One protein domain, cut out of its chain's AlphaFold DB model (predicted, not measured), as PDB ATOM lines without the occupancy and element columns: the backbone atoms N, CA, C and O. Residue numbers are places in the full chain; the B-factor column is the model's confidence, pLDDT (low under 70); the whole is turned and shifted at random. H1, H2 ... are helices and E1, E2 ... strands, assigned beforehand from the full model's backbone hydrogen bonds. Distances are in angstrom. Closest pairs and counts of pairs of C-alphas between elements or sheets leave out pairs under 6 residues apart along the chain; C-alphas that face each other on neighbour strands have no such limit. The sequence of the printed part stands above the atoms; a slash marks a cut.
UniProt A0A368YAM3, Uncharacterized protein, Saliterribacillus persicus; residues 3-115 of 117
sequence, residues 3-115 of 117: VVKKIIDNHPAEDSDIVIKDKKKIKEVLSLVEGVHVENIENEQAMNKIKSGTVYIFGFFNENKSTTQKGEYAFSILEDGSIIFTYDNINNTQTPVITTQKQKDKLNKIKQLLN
ATOM      1  N   VAL A   3      31.459 -42.821  31.668       90.56
ATOM      2  CA  VAL A   3      32.560 -43.149  32.570       90.56
ATOM      3  C   VAL A   3      33.454 -41.928  32.640       90.56
ATOM      4  O   VAL A   3      33.908 -41.443  31.603       90.56
ATOM      5  N   VAL A   4      33.698 -41.429  33.845       91.69
ATOM      6  CA  VAL A   4      34.687 -40.380  34.072       91.69
ATOM      7  C   VAL A   4      35.926 -41.015  34.668       91.69
ATOM      8  O   VAL A   4      35.792 -41.808  35.592       91.69
ATOM      9  N   LYS A   5      37.098 -40.675  34.131       90.19
ATOM     10  CA  LYS A   5      38.402 -41.082  34.658       90.19
ATOM     11  C   LYS A   5      39.228 -39.860  35.008       90.19
ATOM     12  O   LYS A   5      39.393 -38.979  34.169       90.19
ATOM     13  N   LYS A   6      39.786 -39.823  36.211       91.81
ATOM     14  CA  LYS A   6      40.802 -38.842  36.613       91.81
ATOM     15  C   LYS A   6      42.197 -39.438  36.448       91.81
ATOM     16  O   LYS A   6      42.487 -40.490  37.011       91.81
ATOM     17  N   ILE A   7      43.056 -38.761  35.698       88.12
ATOM     18  CA  ILE A   7      44.460 -39.135  35.502       88.12
ATOM     19  C   ILE A   7      45.330 -37.993  36.022       88.12
ATOM     20  O   ILE A   7      45.034 -36.829  35.761       88.12
ATOM     21  N   ILE A   8      46.384 -38.332  36.761       88.69
ATOM     22  CA  ILE A   8      47.390 -37.412  37.291       88.69
ATOM     23  C   ILE A   8      48.745 -37.893  36.775       88.69
ATOM     24  O   ILE A   8      49.139 -39.022  37.055       88.69
ATOM     25  N   ASP A   9      49.424 -37.067  35.981       86.62
ATOM     26  CA  ASP A   9      50.753 -37.356  35.423       86.62
ATOM     27  C   ASP A   9      50.829 -38.734  34.742       86.62
ATOM     28  O   ASP A   9      51.743 -39.523  34.963       86.62
ATOM     29  N   ASN A  10      49.825 -39.034  33.907       81.25
ATOM     30  CA  ASN A  10      49.665 -40.297  33.175       81.25
ATOM     31  C   ASN A  10      49.389 -41.545  34.049       81.25
ATOM     32  O   ASN A  10      49.344 -42.664  33.532       81.25
ATOM     33  N   HIS A  11      49.121 -41.370  35.343       83.00
ATOM     34  CA  HIS A  11      48.665 -42.428  36.240       83.00
ATOM     35  C   HIS A  11      47.181 -42.234  36.592       83.00
ATOM     36  O   HIS A  11      46.778 -41.123  36.942       83.00
ATOM     37  N   PRO A  12      46.331 -43.274  36.500       81.88
ATOM     38  CA  PRO A  12      44.973 -43.200  37.031       81.88
ATOM     39  C   PRO A  12      45.019 -42.831  38.516       81.88
ATOM     40  O   PRO A  12      45.785 -43.432  39.269       81.88
ATOM     41  N   ALA A  13      44.215 -41.857  38.940       82.50
ATOM     42  CA  ALA A  13      44.065 -41.582  40.364       82.50
ATOM     43  C   ALA A  13      43.355 -42.764  41.058       82.50
ATOM     44  O   ALA A  13      42.599 -43.504  40.417       82.50
ATOM     45  N   GLU A  14      43.580 -42.950  42.358       73.19
ATOM     46  CA  GLU A  14      42.811 -43.919  43.151       73.19
ATOM     47  C   GLU A  14      41.304 -43.597  43.058       73.19
ATOM     48  O   GLU A  14      40.921 -42.427  42.987       73.19
ATOM     49  N   ASP A  15      40.461 -44.633  42.959       65.00
ATOM     50  CA  ASP A  15      38.997 -44.532  42.792       65.00
ATOM     51  C   ASP A  15      38.519 -43.652  41.614       65.00
ATOM     52  O   ASP A  15      37.427 -43.081  41.626       65.00
ATOM     53  N   SER A  16      39.331 -43.543  40.558       67.19
ATOM     54  CA  SER A  16      39.108 -42.591  39.462       67.19
ATOM     55  C   SER A  16      37.994 -42.942  38.476       67.19
ATOM     56  O   SER A  16      37.583 -42.047  37.741       67.19
ATOM     57  N   ASP A  17      37.515 -44.189  38.441       76.69
ATOM     58  CA  ASP A  17      36.539 -44.669  37.456       76.69
ATOM     59  C   ASP A  17      35.100 -44.503  37.975       76.69
ATOM     60  O   ASP A  17      34.528 -45.384  38.620       76.69
ATOM     61  N   ILE A  18      34.479 -43.370  37.651       88.06
ATOM     62  CA  ILE A  18      33.119 -43.044  38.095       88.06
ATOM     63  C   ILE A  18      32.129 -43.357  36.976       88.06
ATOM     64  O   ILE A  18      32.159 -42.751  35.903       88.06
ATOM     65  N   VAL A  19      31.220 -44.302  37.233       90.06
ATOM     66  CA  VAL A  19      30.195 -44.727  36.269       90.06
ATOM     67  C   VAL A  19      28.878 -44.001  36.531       90.06
ATOM     68  O   VAL A  19      28.217 -44.202  37.546       90.06
ATOM     69  N   ILE A  20      28.444 -43.211  35.556       91.69
ATOM     70  CA  ILE A  20      27.191 -42.461  35.569       91.69
ATOM     71  C   ILE A  20      26.212 -43.110  34.587       91.69
ATOM     72  O   ILE A  20      26.460 -43.197  33.379       91.69
ATOM     73  N   LYS A  21      25.066 -43.568  35.101       92.00
ATOM     74  CA  LYS A  21      23.969 -44.152  34.301       92.00
ATOM     75  C   LYS A  21      22.760 -43.225  34.151       92.00
ATOM     76  O   LYS A  21      21.888 -43.489  33.329       92.00
ATOM     77  N   ASP A  22      22.718 -42.127  34.906       93.50
ATOM     78  CA  ASP A  22      21.642 -41.140  34.834       93.50
ATOM     79  C   ASP A  22      21.672 -40.399  33.485       93.50
ATOM     80  O   ASP A  22      22.539 -39.561  33.226       93.50
ATOM     81  N   LYS A  23      20.695 -40.702  32.622       92.06
ATOM     82  CA  LYS A  23      20.580 -40.127  31.275       92.06
ATOM     83  C   LYS A  23      20.396 -38.605  31.291       92.06
ATOM     84  O   LYS A  23      20.814 -37.956  30.335       92.06
ATOM     85  N   LYS A  24      19.800 -38.028  32.342       95.38
ATOM     86  CA  LYS A  24      19.632 -36.575  32.471       95.38
ATOM     87  C   LYS A  24      20.981 -35.910  32.733       95.38
ATOM     88  O   LYS A  24      21.343 -35.000  31.994       95.38
ATOM     89  N   LYS A  25      21.759 -36.432  33.689       95.44
ATOM     90  CA  LYS A  25      23.116 -35.930  33.970       95.44
ATOM     91  C   LYS A  25      24.032 -36.043  32.754       95.44
ATOM     92  O   LYS A  25      24.752 -35.105  32.441       95.44
ATOM     93  N   ILE A  26      23.974 -37.167  32.037       94.44
ATOM     94  CA  ILE A  26      24.774 -37.385  30.820       94.44
ATOM     95  C   ILE A  26      24.460 -36.325  29.755       94.44
ATOM     96  O   ILE A  26      25.382 -35.748  29.183       94.44
ATOM     97  N   LYS A  27      23.173 -36.055  29.498       94.88
ATOM     98  CA  LYS A  27      22.761 -35.015  28.543       94.88
ATOM     99  C   LYS A  27      23.242 -33.633  28.971       94.88
ATOM    100  O   LYS A  27      23.756 -32.894  28.145       94.88
ATOM    101  N   GLU A  28      23.123 -33.310  30.253       96.62
ATOM    102  CA  GLU A  28      23.531 -32.010  30.785       96.62
ATOM    103  C   GLU A  28      25.052 -31.788  30.694       96.62
ATOM    104  O   GLU A  28      25.485 -30.697  30.331       96.62
ATOM    105  N   VAL A  29      25.872 -32.830  30.898       95.69
ATOM    106  CA  VAL A  29      27.324 -32.771  30.633       95.69
ATOM    107  C   VAL A  29      27.615 -32.433  29.169       95.69
ATOM    108  O   VAL A  29      28.443 -31.564  28.901       95.69
ATOM    109  N   LEU A  30      26.940 -33.097  28.226       94.50
ATOM    110  CA  LEU A  30      27.124 -32.839  26.794       94.50
ATOM    111  C   LEU A  30      26.716 -31.405  26.429       94.50
ATOM    112  O   LEU A  30      27.473 -30.713  25.755       94.50
ATOM    113  N   SER A  31      25.583 -30.926  26.947       95.94
ATOM    114  CA  SER A  31      25.124 -29.550  26.725       95.94
ATOM    115  C   SER A  31      26.071 -28.496  27.305       95.94
ATOM    116  O   SER A  31      26.162 -27.397  26.768       95.94
ATOM    117  N   LEU A  32      26.806 -28.799  28.383       96.06
ATOM    118  CA  LEU A  32      27.792 -27.862  28.929       96.06
ATOM    119  C   LEU A  32      28.969 -27.654  27.973       96.06
ATOM    120  O   LEU A  32      29.468 -26.532  27.875       96.06
ATOM    121  N   VAL A  33      29.414 -28.692  27.266       93.62
ATOM    122  CA  VAL A  33      30.567 -28.612  26.349       93.62
ATOM    123  C   VAL A  33      30.180 -28.271  24.909       93.62
ATOM    124  O   VAL A  33      31.055 -27.988  24.097       93.62
ATOM    125  N   GLU A  34      28.889 -28.237  24.601       93.06
ATOM    126  CA  GLU A  34      28.363 -27.832  23.301       93.06
ATOM    127  C   GLU A  34      28.669 -26.353  22.987       93.06
ATOM    128  O   GLU A  34      28.714 -25.493  23.875       93.06
ATOM    129  N   GLY A  35      28.911 -26.057  21.705       92.62
ATOM    130  CA  GLY A  35      29.082 -24.690  21.199       92.62
ATOM    131  C   GLY A  35      30.352 -23.961  21.658       92.62
ATOM    132  O   GLY A  35      30.446 -22.746  21.489       92.62
ATOM    133  N   VAL A  36      31.326 -24.652  22.260       95.19
ATOM    134  CA  VAL A  36      32.620 -24.038  22.600       95.19
ATOM    135  C   VAL A  36      33.443 -23.749  21.348       95.19
ATOM    136  O   VAL A  36      33.466 -24.539  20.409       95.19
ATOM    137  N   HIS A  37      34.159 -22.625  21.353       96.00
ATOM    138  CA  HIS A  37      35.109 -22.301  20.293       96.00
ATOM    139  C   HIS A  37      36.355 -23.172  20.421       96.00
ATOM    140  O   HIS A  37      36.932 -23.277  21.509       96.00
ATOM    141  N   VAL A  38      36.772 -23.768  19.307       95.38
ATOM    142  CA  VAL A  38      37.900 -24.700  19.234       95.38
ATOM    143  C   VAL A  38      38.828 -24.360  18.074       95.38
ATOM    144  O   VAL A  38      38.419 -23.724  17.105       95.38
ATOM    145  N   GLU A  39      40.068 -24.814  18.179       95.31
ATOM    146  CA  GLU A  39      41.077 -24.777  17.126       95.31
ATOM    147  C   GLU A  39      41.746 -26.146  16.978       95.31
ATOM    148  O   GLU A  39      41.716 -26.969  17.898       95.31
ATOM    149  N   ASN A  40      42.347 -26.394  15.814       94.44
ATOM    150  CA  ASN A  40      43.084 -27.629  15.560       94.44
ATOM    151  C   ASN A  40      44.324 -27.712  16.456       94.44
ATOM    152  O   ASN A  40      45.034 -26.726  16.641       94.44
ATOM    153  N   ILE A  41      44.615 -28.911  16.949       92.88
ATOM    154  CA  ILE A  41      45.854 -29.219  17.657       92.88
ATOM    155  C   ILE A  41      46.482 -30.478  17.061       92.88
ATOM    156  O   ILE A  41      45.791 -31.411  16.659       92.88
ATOM    157  N   GLU A  42      47.810 -30.516  17.000       90.88
ATOM    158  CA  GLU A  42      48.529 -31.709  16.552       90.88
ATOM    159  C   GLU A  42      48.276 -32.887  17.501       90.88
ATOM    160  O   GLU A  42      48.235 -32.727  18.725       90.88
ATOM    161  N   ASN A  43      48.175 -34.098  16.948       87.44
ATOM    162  CA  ASN A  43      47.914 -35.313  17.729       87.44
ATOM    163  C   ASN A  43      48.911 -35.497  18.880       87.44
ATOM    164  O   ASN A  43      48.519 -35.757  20.019       87.44
ATOM    165  N   GLU A  44      50.202 -35.333  18.595       89.00
ATOM    166  CA  GLU A  44      51.259 -35.468  19.597       89.00
ATOM    167  C   GLU A  44      51.129 -34.407  20.699       89.00
ATOM    168  O   GLU A  44      51.234 -34.721  21.884       89.00
ATOM    169  N   GLN A  45      50.811 -33.164  20.330       91.19
ATOM    170  CA  GLN A  45      50.613 -32.079  21.289       91.19
ATOM    171  C   GLN A  45      49.391 -32.325  22.181       91.19
ATOM    172  O   GLN A  45      49.469 -32.125  23.395       91.19
ATOM    173  N   ALA A  46      48.280 -32.800  21.611       90.56
ATOM    174  CA  ALA A  46      47.093 -33.181  22.367       90.56
ATOM    175  C   ALA A  46      47.403 -34.313  23.361       90.56
ATOM    176  O   ALA A  46      47.056 -34.216  24.539       90.56
ATOM    177  N   MET A  47      48.117 -35.355  22.919       87.69
ATOM    178  CA  MET A  47      48.525 -36.463  23.788       87.69
ATOM    179  C   MET A  47      49.471 -36.007  24.902       87.69
ATOM    180  O   MET A  47      49.295 -36.412  26.049       87.69
ATOM    181  N   ASN A  48      50.437 -35.138  24.599       90.44
ATOM    182  CA  ASN A  48      51.357 -34.588  25.596       90.44
ATOM    183  C   ASN A  48      50.617 -33.751  26.648       90.44
ATOM    184  O   ASN A  48      50.921 -33.857  27.834       90.44
ATOM    185  N   LYS A  49      49.600 -32.977  26.246       90.75
ATOM    186  CA  LYS A  49      48.737 -32.240  27.183       90.75
ATOM    187  C   LYS A  49      47.910 -33.165  28.076       90.75
ATOM    188  O   LYS A  49      47.805 -32.903  29.261       90.75
ATOM    189  N   ILE A  50      47.350 -34.248  27.537       88.38
ATOM    190  CA  ILE A  50      46.573 -35.224  28.324       88.38
ATOM    191  C   ILE A  50      47.468 -35.977  29.321       88.38
ATOM    192  O   ILE A  50      47.043 -36.264  30.435       88.38
ATOM    193  N   LYS A  51      48.705 -36.300  28.936       86.00
ATOM    194  CA  LYS A  51      49.659 -37.020  29.794       86.00
ATOM    195  C   LYS A  51      50.303 -36.147  30.873       86.00
ATOM    196  O   LYS A  51      50.866 -36.702  31.811       86.00
ATOM    197  N   SER A  52      50.264 -34.821  30.733       85.31
ATOM    198  CA  SER A  52      50.899 -33.891  31.669       85.31
ATOM    199  C   SER A  52      49.874 -33.273  32.619       85.31
ATOM    200  O   SER A  52      48.899 -32.655  32.196       85.31
ATOM    201  N   GLY A  53      50.103 -33.412  33.926       86.06
ATOM    202  CA  GLY A  53      49.228 -32.854  34.949       86.06
ATOM    203  C   GLY A  53      47.939 -33.648  35.158       86.06
ATOM    204  O   GLY A  53      47.866 -34.852  34.918       86.06
ATOM    205  N   THR A  54      46.919 -32.967  35.683       91.88
ATOM    206  CA  THR A  54      45.621 -33.577  35.994       91.88
ATOM    207  C   THR A  54      44.640 -33.399  34.837       91.88
ATOM    208  O   THR A  54      44.397 -32.277  34.386       91.88
ATOM    209  N   VAL A  55      44.032 -34.499  34.397       93.25
ATOM    210  CA  VAL A  55      43.022 -34.530  33.336       93.25
ATOM    211  C   VAL A  55      41.829 -35.391  33.740       93.25
ATOM    212  O   VAL A  55      41.968 -36.429  34.390       93.25
ATOM    213  N   TYR A  56      40.644 -34.960  33.320       93.38
ATOM    214  CA  TYR A  56      39.392 -35.689  33.458       93.38
ATOM    215  C   TYR A  56      38.953 -36.167  32.076       93.38
ATOM    216  O   TYR A  56      38.661 -35.353  31.202       93.38
ATOM    217  N   ILE A  57      38.913 -37.480  31.868       91.88
ATOM    218  CA  ILE A  57      38.470 -38.106  30.621       91.88
ATOM    219  C   ILE A  57      37.014 -38.526  30.774       91.88
ATOM    220  O   ILE A  57      36.678 -39.291  31.675       91.88
ATOM    221  N   PHE A  58      36.162 -38.063  29.866       92.69
ATOM    222  CA  PHE A  58      34.733 -38.353  29.833       92.69
ATOM    223  C   PHE A  58      34.448 -39.284  28.657       92.69
ATOM    224  O   PHE A  58      34.421 -38.841  27.512       92.69
ATOM    225  N   GLY A  59      34.268 -40.575  28.930       90.88
ATOM    226  CA  GLY A  59      33.969 -41.597  27.928       90.88
ATOM    227  C   GLY A  59      32.491 -41.977  27.915       90.88
ATOM    228  O   GLY A  59      31.935 -42.382  28.936       90.88
ATOM    229  N   PHE A  60      31.851 -41.896  26.753       90.00
ATOM    230  CA  PHE A  60      30.438 -42.208  26.561       90.00
ATOM    231  C   PHE A  60      30.285 -43.552  25.850       90.00
ATOM    232  O   PHE A  60      30.899 -43.809  24.813       90.00
ATOM    233  N   PHE A  61      29.449 -44.415  26.417       85.94
ATOM    234  CA  PHE A  61      29.259 -45.797  25.984       85.94
ATOM    235  C   PHE A  61      27.776 -46.124  25.867       85.94
ATOM    236  O   PHE A  61      26.976 -45.722  26.722       85.94
ATOM    237  N   ASN A  62      27.405 -46.933  24.878       81.38
ATOM    238  CA  ASN A  62      26.095 -47.573  24.878       81.38
ATOM    239  C   ASN A  62      25.970 -48.564  26.044       81.38
ATOM    240  O   ASN A  62      26.951 -49.168  26.472       81.38
ATOM    241  N   GLU A  63      24.753 -48.723  26.572       68.12
ATOM    242  CA  GLU A  63      24.471 -49.483  27.807       68.12
ATOM    243  C   GLU A  63      24.854 -50.974  27.721       68.12
ATOM    244  O   GLU A  63      25.015 -51.617  28.753       68.12
ATOM    245  N   ASN A  64      25.086 -51.490  26.510       64.06
ATOM    246  CA  ASN A  64      25.438 -52.886  26.244       64.06
ATOM    247  C   ASN A  64      26.951 -53.128  26.055       64.06
ATOM    248  O   ASN A  64      27.346 -54.252  25.750       64.06
ATOM    249  N   LYS A  65      27.807 -52.100  26.178       59.16
ATOM    250  CA  LYS A  65      29.261 -52.216  25.960       59.16
ATOM    251  C   LYS A  65      30.049 -52.155  27.271       59.16
ATOM    252  O   LYS A  65      29.724 -51.386  28.171       59.16
ATOM    253  N   SER A  66      31.112 -52.960  27.348       58.50
ATOM    254  CA  SER A  66      32.063 -52.966  28.467       58.50
ATOM    255  C   SER A  66      32.857 -51.656  28.538       58.50
ATOM    256  O   SER A  66      33.242 -51.105  27.507       58.50
ATOM    257  N   THR A  67      33.183 -51.205  29.753       60.97
ATOM    258  CA  THR A  67      34.067 -50.051  30.021       60.97
ATOM    259  C   THR A  67      35.525 -50.293  29.609       60.97
ATOM    260  O   THR A  67      36.319 -49.357  29.590       60.97
ATOM    261  N   THR A  68      35.879 -51.537  29.262       55.50
ATOM    262  CA  THR A  68      37.202 -51.929  28.747       55.50
ATOM    263  C   THR A  68      37.393 -51.630  27.257       55.50
ATOM    264  O   THR A  68      38.499 -51.778  26.742       55.50
ATOM    265  N   GLN A  69      36.335 -51.231  26.546       60.16
ATOM    266  CA  GLN A  69      36.403 -50.867  25.130       60.16
ATOM    267  C   GLN A  69      36.638 -49.360  24.955       60.16
ATOM    268  O   GLN A  69      36.470 -48.573  25.884       60.16
ATOM    269  N   LYS A  70      37.033 -48.935  23.751       62.78
ATOM    270  CA  LYS A  70      37.079 -47.510  23.395       62.78
ATOM    271  C   LYS A  70      35.645 -46.960  23.411       62.78
ATOM    272  O   LYS A  70      34.750 -47.570  22.826       62.78
ATOM    273  N   GLY A  71      35.433 -45.839  24.106       60.84
ATOM    274  CA  GLY A  71      34.139 -45.153  24.134       60.84
ATOM    275  C   GLY A  71      33.680 -44.777  22.731       60.84
ATOM    276  O   GLY A  71      34.504 -44.529  21.845       60.84
ATOM    277  N   GLU A  72      32.363 -44.732  22.536       81.06
ATOM    278  CA  GLU A  72      31.780 -44.305  21.262       81.06
ATOM    279  C   GLU A  72      32.000 -42.812  21.038       81.06
ATOM    280  O   GLU A  72      32.138 -42.365  19.911       81.06
ATOM    281  N   TYR A  73      32.101 -42.043  22.113       87.75
ATOM    282  CA  TYR A  73      32.527 -40.655  22.082       87.75
ATOM    283  C   TYR A  73      33.329 -40.365  23.344       87.75
ATOM    284  O   TYR A  73      33.046 -40.939  24.399       87.75
ATOM    285  N   ALA A  74      34.329 -39.494  23.251       90.06
ATOM    286  CA  ALA A  74      35.029 -39.016  24.428       90.06
ATOM    287  C   ALA A  74      35.596 -37.612  24.234       90.06
ATOM    288  O   ALA A  74      35.944 -37.203  23.126       90.06
ATOM    289  N   PHE A  75      35.751 -36.912  25.348       93.25
ATOM    290  CA  PHE A  75      36.550 -35.699  25.433       93.25
ATOM    291  C   PHE A  75      37.319 -35.680  26.750       93.25
ATOM    292  O   PHE A  75      36.993 -36.401  27.696       93.25
ATOM    293  N   SER A  76      38.360 -34.859  26.803       94.12
ATOM    294  CA  SER A  76      39.188 -34.665  27.991       94.12
ATOM    295  C   SER A  76      39.116 -33.213  28.432       94.12
ATOM    296  O   SER A  76      39.138 -32.321  27.590       94.12
ATOM    297  N   ILE A  77      39.056 -32.961  29.735       95.75
ATOM    298  CA  ILE A  77      39.185 -31.616  30.296       95.75
ATOM    299  C   ILE A  77      40.422 -31.594  31.190       95.75
ATOM    300  O   ILE A  77      40.498 -32.345  32.162       95.75
ATOM    301  N   LEU A  78      41.396 -30.750  30.852       95.50
ATOM    302  CA  LEU A  78      42.554 -30.492  31.705       95.50
ATOM    303  C   LEU A  78      42.103 -29.741  32.960       95.50
ATOM    304  O   LEU A  78      41.133 -28.985  32.922       95.50
ATOM    305  N   GLU A  79      42.829 -29.885  34.068       94.19
ATOM    306  CA  GLU A  79      42.495 -29.186  35.314       94.19
ATOM    307  C   GLU A  79      42.432 -27.663  35.121       94.19
ATOM    308  O   GLU A  79      41.636 -27.001  35.775       94.19
ATOM    309  N   ASP A  80      43.174 -27.080  34.180       95.00
ATOM    310  CA  ASP A  80      43.087 -25.645  33.889       95.00
ATOM    311  C   ASP A  80      41.809 -25.213  33.137       95.00
ATOM    312  O   ASP A  80      41.563 -24.017  32.984       95.00
ATOM    313  N   GLY A  81      40.971 -26.163  32.721       95.81
ATOM    314  CA  GLY A  81      39.715 -25.944  32.008       95.81
ATOM    315  C   GLY A  81      39.820 -26.049  30.488       95.81
ATOM    316  O   GLY A  81      38.808 -25.863  29.815       95.81
ATOM    317  N   SER A  82      40.993 -26.330  29.920       97.12
ATOM    318  CA  SER A  82      41.111 -26.602  28.482       97.12
ATOM    319  C   SER A  82      40.400 -27.910  28.130       97.12
ATOM    320  O   SER A  82      40.648 -28.931  28.773       97.12
ATOM    321  N   ILE A  83      39.540 -27.900  27.111       96.50
ATOM    322  CA  ILE A  83      38.844 -29.103  26.639       96.50
ATOM    323  C   ILE A  83      39.505 -29.581  25.354       96.50
ATOM    324  O   ILE A  83      39.670 -28.799  24.422       96.50
ATOM    325  N   ILE A  84      39.867 -30.859  25.315       94.75
ATOM    326  CA  ILE A  84      40.436 -31.540  24.155       94.75
ATOM    327  C   ILE A  84      39.410 -32.555  23.659       94.75
ATOM    328  O   ILE A  84      39.050 -33.497  24.374       94.75
ATOM    329  N   PHE A  85      38.966 -32.380  22.422       92.44
ATOM    330  CA  PHE A  85      38.092 -33.315  21.731       92.44
ATOM    331  C   PHE A  85      38.948 -34.153  20.789       92.44
ATOM    332  O   PHE A  85      39.561 -33.633  19.864       92.44
ATOM    333  N   THR A  86      39.017 -35.455  21.049       84.12
ATOM    334  CA  THR A  86      39.744 -36.421  20.205       84.12
ATOM    335  C   THR A  86      38.816 -37.155  19.234       84.12
ATOM    336  O   THR A  86      39.247 -38.065  18.527       84.12
ATOM    337  N   TYR A  87      37.536 -36.772  19.221       77.00
ATOM    338  CA  TYR A  87      36.479 -37.323  18.386       77.00
ATOM    339  C   TYR A  87      35.711 -36.187  17.719       77.00
ATOM    340  O   TYR A  87      35.189 -35.312  18.412       77.00
ATOM    341  N   ASP A  88      35.559 -36.276  16.401       63.09
ATOM    342  CA  ASP A  88      34.721 -35.350  15.629       63.09
ATOM    343  C   ASP A  88      33.269 -35.840  15.573       63.09
ATOM    344  O   ASP A  88      32.338 -35.062  15.377       63.09
ATOM    345  N   ASN A  89      33.068 -37.155  15.716       59.62
ATOM    346  CA  ASN A  89      31.760 -37.801  15.736       59.62
ATOM    347  C   ASN A  89      31.824 -39.136  16.502       59.62
ATOM    348  O   ASN A  89      32.902 -39.641  16.827       59.62
ATOM    349  N   ILE A  90      30.661 -39.736  16.760       68.94
ATOM    350  CA  ILE A  90      30.526 -41.062  17.365       68.94
ATOM    351  C   ILE A  90      31.338 -42.082  16.546       68.94
ATOM    352  O   ILE A  90      31.152 -42.229  15.340       68.94
ATOM    353  N   ASN A  91      32.231 -42.805  17.221       65.62
ATOM    354  CA  ASN A  91      33.160 -43.798  16.686       65.62
ATOM    355  C   ASN A  91      34.183 -43.255  15.666       65.62
ATOM    356  O   ASN A  91      34.855 -44.060  15.023       65.62
ATOM    357  N   ASN A  92      34.351 -41.933  15.533       68.44
ATOM    358  CA  ASN A  92      35.317 -41.329  14.614       68.44
ATOM    359  C   ASN A  92      36.349 -40.472  15.360       68.44
ATOM    360  O   ASN A  92      36.041 -39.373  15.821       68.44
ATOM    361  N   THR A  93      37.582 -40.976  15.449       65.38
ATOM    362  CA  THR A  93      38.732 -40.203  15.929       65.38
ATOM    363  C   THR A  93      39.490 -39.623  14.741       65.38
ATOM    364  O   THR A  93      40.134 -40.378  14.013       65.38
ATOM    365  N   GLN A  94      39.391 -38.308  14.561       69.56
ATOM    366  CA  GLN A  94      40.068 -37.513  13.532       69.56
ATOM    367  C   GLN A  94      41.086 -36.560  14.197       69.56
ATOM    368  O   GLN A  94      41.592 -36.870  15.277       69.56
ATOM    369  N   THR A  95      41.442 -35.449  13.540       82.25
ATOM    370  CA  THR A  95      42.349 -34.419  14.058       82.25
ATOM    371  C   THR A  95      41.786 -33.815  15.345       82.25
ATOM    372  O   THR A  95      40.701 -33.238  15.315       82.25
ATOM    373  N   PRO A  96      42.494 -33.918  16.478       90.44
ATOM    374  CA  PRO A  96      41.990 -33.395  17.727       90.44
ATOM    375  C   PRO A  96      41.875 -31.876  17.662       90.44
ATOM    376  O   PRO A  96      42.674 -31.183  17.029       90.44
ATOM    377  N   VAL A  97      40.886 -31.363  18.380       93.44
ATOM    378  CA  VAL A  97      40.681 -29.929  18.560       93.44
ATOM    379  C   VAL A  97      40.728 -29.583  20.041       93.44
ATOM    380  O   VAL A  97      40.400 -30.401  20.905       93.44
ATOM    381  N   ILE A  98      41.156 -28.363  20.347       95.88
ATOM    382  CA  ILE A  98      41.243 -27.833  21.706       95.88
ATOM    383  C   ILE A  98      40.473 -26.521  21.805       95.88
ATOM    384  O   ILE A  98      40.432 -25.740  20.860       95.88
ATOM    385  N   THR A  99      39.846 -26.258  22.947       97.06
ATOM    386  CA  THR A  99      39.169 -24.977  23.177       97.06
ATOM    387  C   THR A  99      40.142 -23.806  23.173       97.06
ATOM    388  O   THR A  99      41.146 -23.848  23.883       97.06
ATOM    389  N   THR A 100      39.779 -22.717  22.497       96.12
ATOM    390  CA  THR A 100      40.585 -21.481  22.451       96.12
ATOM    391  C   THR A 100      40.550 -20.685  23.761       96.12
ATOM    392  O   THR A 100      41.382 -19.811  23.997       96.12
ATOM    393  N   GLN A 101      39.589 -20.984  24.642       96.44
ATOM    394  CA  GLN A 101      39.438 -20.372  25.962       96.44
ATOM    395  C   GLN A 101      39.288 -21.441  27.041       96.44
ATOM    396  O   GLN A 101      38.589 -22.437  26.842       96.44
ATOM    397  N   LYS A 102      39.873 -21.192  28.217       96.94
ATOM    398  CA  LYS A 102      39.759 -22.079  29.380       96.94
ATOM    399  C   LYS A 102      38.323 -22.098  29.903       96.94
ATOM    400  O   LYS A 102      37.774 -21.071  30.283       96.94
ATOM    401  N   GLN A 103      37.737 -23.285  29.978       96.44
ATOM    402  CA  GLN A 103      36.357 -23.520  30.397       96.44
ATOM    403  C   GLN A 103      36.269 -23.943  31.876       96.44
ATOM    404  O   GLN A 103      35.526 -24.865  32.221       96.44
ATOM    405  N   LYS A 104      37.033 -23.296  32.771       95.69
ATOM    406  CA  LYS A 104      37.146 -23.699  34.191       95.69
ATOM    407  C   LYS A 104      35.783 -23.739  34.898       95.69
ATOM    408  O   LYS A 104      35.500 -24.686  35.628       95.69
ATOM    409  N   ASP A 105      34.898 -22.785  34.612       96.44
ATOM    410  CA  ASP A 105      33.540 -22.770  35.171       96.44
ATOM    411  C   ASP A 105      32.704 -23.968  34.715       96.44
ATOM    412  O   ASP A 105      31.940 -24.533  35.500       96.44
ATOM    413  N   LYS A 106      32.862 -24.393  33.456       95.88
ATOM    414  CA  LYS A 106      32.180 -25.581  32.931       95.88
ATOM    415  C   LYS A 106      32.715 -26.846  33.593       95.88
ATOM    416  O   LYS A 106      31.913 -27.681  34.000       95.88
ATOM    417  N   LEU A 107      34.035 -26.956  33.777       95.62
ATOM    418  CA  LEU A 107      34.643 -28.057  34.532       95.62
ATOM    419  C   LEU A 107      34.063 -28.136  35.949       95.62
ATOM    420  O   LEU A 107      33.616 -29.200  36.365       95.62
ATOM    421  N   ASN A 108      34.003 -27.012  36.666       95.69
ATOM    422  CA  ASN A 108      33.456 -26.963  38.023       95.69
ATOM    423  C   ASN A 108      31.974 -27.376  38.066       95.69
ATOM    424  O   ASN A 108      31.581 -28.153  38.935       95.69
ATOM    425  N   LYS A 109      31.160 -26.921  37.103       96.44
ATOM    426  CA  LYS A 109      29.751 -27.334  36.979       96.44
ATOM    427  C   LYS A 109      29.609 -28.830  36.707       96.44
ATOM    428  O   LYS A 109      28.774 -29.477  37.331       96.44
ATOM    429  N   ILE A 110      30.432 -29.394  35.821       95.44
ATOM    430  CA  ILE A 110      30.445 -30.838  35.542       95.44
ATOM    431  C   ILE A 110      30.838 -31.620  36.802       95.44
ATOM    432  O   ILE A 110      30.164 -32.589  37.152       95.44
ATOM    433  N   LYS A 111      31.882 -31.174  37.515       93.38
ATOM    434  CA  LYS A 111      32.323 -31.759  38.789       93.38
ATOM    435  C   LYS A 111      31.183 -31.809  39.810       93.38
ATOM    436  O   LYS A 111      30.891 -32.868  40.361       93.38
ATOM    437  N   GLN A 112      30.471 -30.696  39.985       94.75
ATOM    438  CA  GLN A 112      29.302 -30.606  40.867       94.75
ATOM    439  C   GLN A 112      28.146 -31.504  40.410       94.75
ATOM    440  O   GLN A 112      27.606 -32.260  41.208       94.75
ATOM    441  N   LEU A 113      27.780 -31.471  39.126       94.69
ATOM    442  CA  LEU A 113      26.676 -32.261  38.569       94.69
ATOM    443  C   LEU A 113      26.876 -33.772  38.782       94.69
ATOM    444  O   LEU A 113      25.928 -34.518  39.073       94.69
ATOM    445  N   LEU A 114      28.116 -34.229  38.614       91.94
ATOM    446  CA  LEU A 114      28.487 -35.636  38.706       91.94
ATOM    447  C   LEU A 114      28.943 -36.055  40.111       91.94
ATOM    448  O   LEU A 114      29.123 -37.249  40.327       91.94
ATOM    449  N   ASN A 115      29.063 -35.115  41.056       89.62
ATOM    450  CA  ASN A 115      29.648 -35.315  42.386       89.62
ATOM    451  C   ASN A 115      31.073 -35.898  42.329       89.62
ATOM    452  O   ASN A 115      31.375 -36.878  43.008       89.62
TER     453      ASN A 115
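This is residues 3 to 115 of the 117 residues of an uncharacterized protein of Saliterribacillus persicus (UniProt A0A368YAM3). A strongly twisted wall of seven antiparallel strands runs through the domain, with the helix pair H1 and H3 side by side over one face and the single helix H2 packed on the other face. The printed part has 113 residues, with three named helices and seven named strands in the chain order E1 E2 H1 E3 H2 E4 E5 E6 E7 H3. The sheet's order is E2 E1 E4 E5 E6 E7 E3, and the class is mixed, helices and strands. The whole is compact and rounded, with a radius of gyration of the C-alphas of 13.2 A and spans of 32 by 30 by 27 A.

In the sheet, E4, residues 54 to 60, and E5, residues 73 to 78, form a hairpin, antiparallel at 164 degrees, with N 56 and O 77 at 2.9 A. E6, residues 83 to 85, and E7, residues 97 to 99, continue from E5 as a meander, each strand the antiparallel neighbour of the one before; N 84 and O 76 are 2.8 A apart, N 85 and O 97 2.9 A. E3, residues 38 to 40, is the edge strand beside E7, with N 39 and O 98 at 2.9 A. On the other side of E4 is E1, residues 3 to 8, with N 5 and O 57 at 2.9 A. E2, residues 11 to 20, is the other edge strand, in a hairpin with E1, with N 4 and O 18 at 2.9 A; it bends by 80 degrees at residue 14. H1, residues 23 to 33, is on the sheet at a height of 9.8 A, over E4 and only just over E1 and E5 with 3 C-alphas each. H3, residues 104 to 114, is on the same face at a height of 9.2 A. H1 and H3 touch, opposite ways at a shallow tilt of 3 degrees; their closest C-alphas, of Val 29 and Ile 110, are 6.1 A apart. H2, residues 43 to 51, is on the sheet too; its closest C-alphas to E5 are those of Ile 50 and Leu 78, 7.1 A. H2 is apart from H1 and H3. In H1, H2 and H3 every O i to N i+4 pair is within hydrogen-bond range.

E1 begins at C-alpha 3, (32.560, -43.149, 32.570), and spans 16.6 A; E2 spans 21.5 A, E4 19.8 A and E5 17.2 A. H1 spans 16.0 A, H2 12.3 A and H3 15.4 A, ending at C-alpha 114, (28.487, -35.636, 38.706). E3, E6 and E7 have 3 residues each.

The two C-alphas farthest apart, of Asn 64 and Gln 101, are 35.4 A apart. The printed part has no cut. The links E4 to E5, 12 residues, and E6 to E7, 11 residues, are long; the others are tight. The mean pLDDT of the printed part is 86.9, and residues 15 to 16, 63 to 71 and 88 to 94 are under 70.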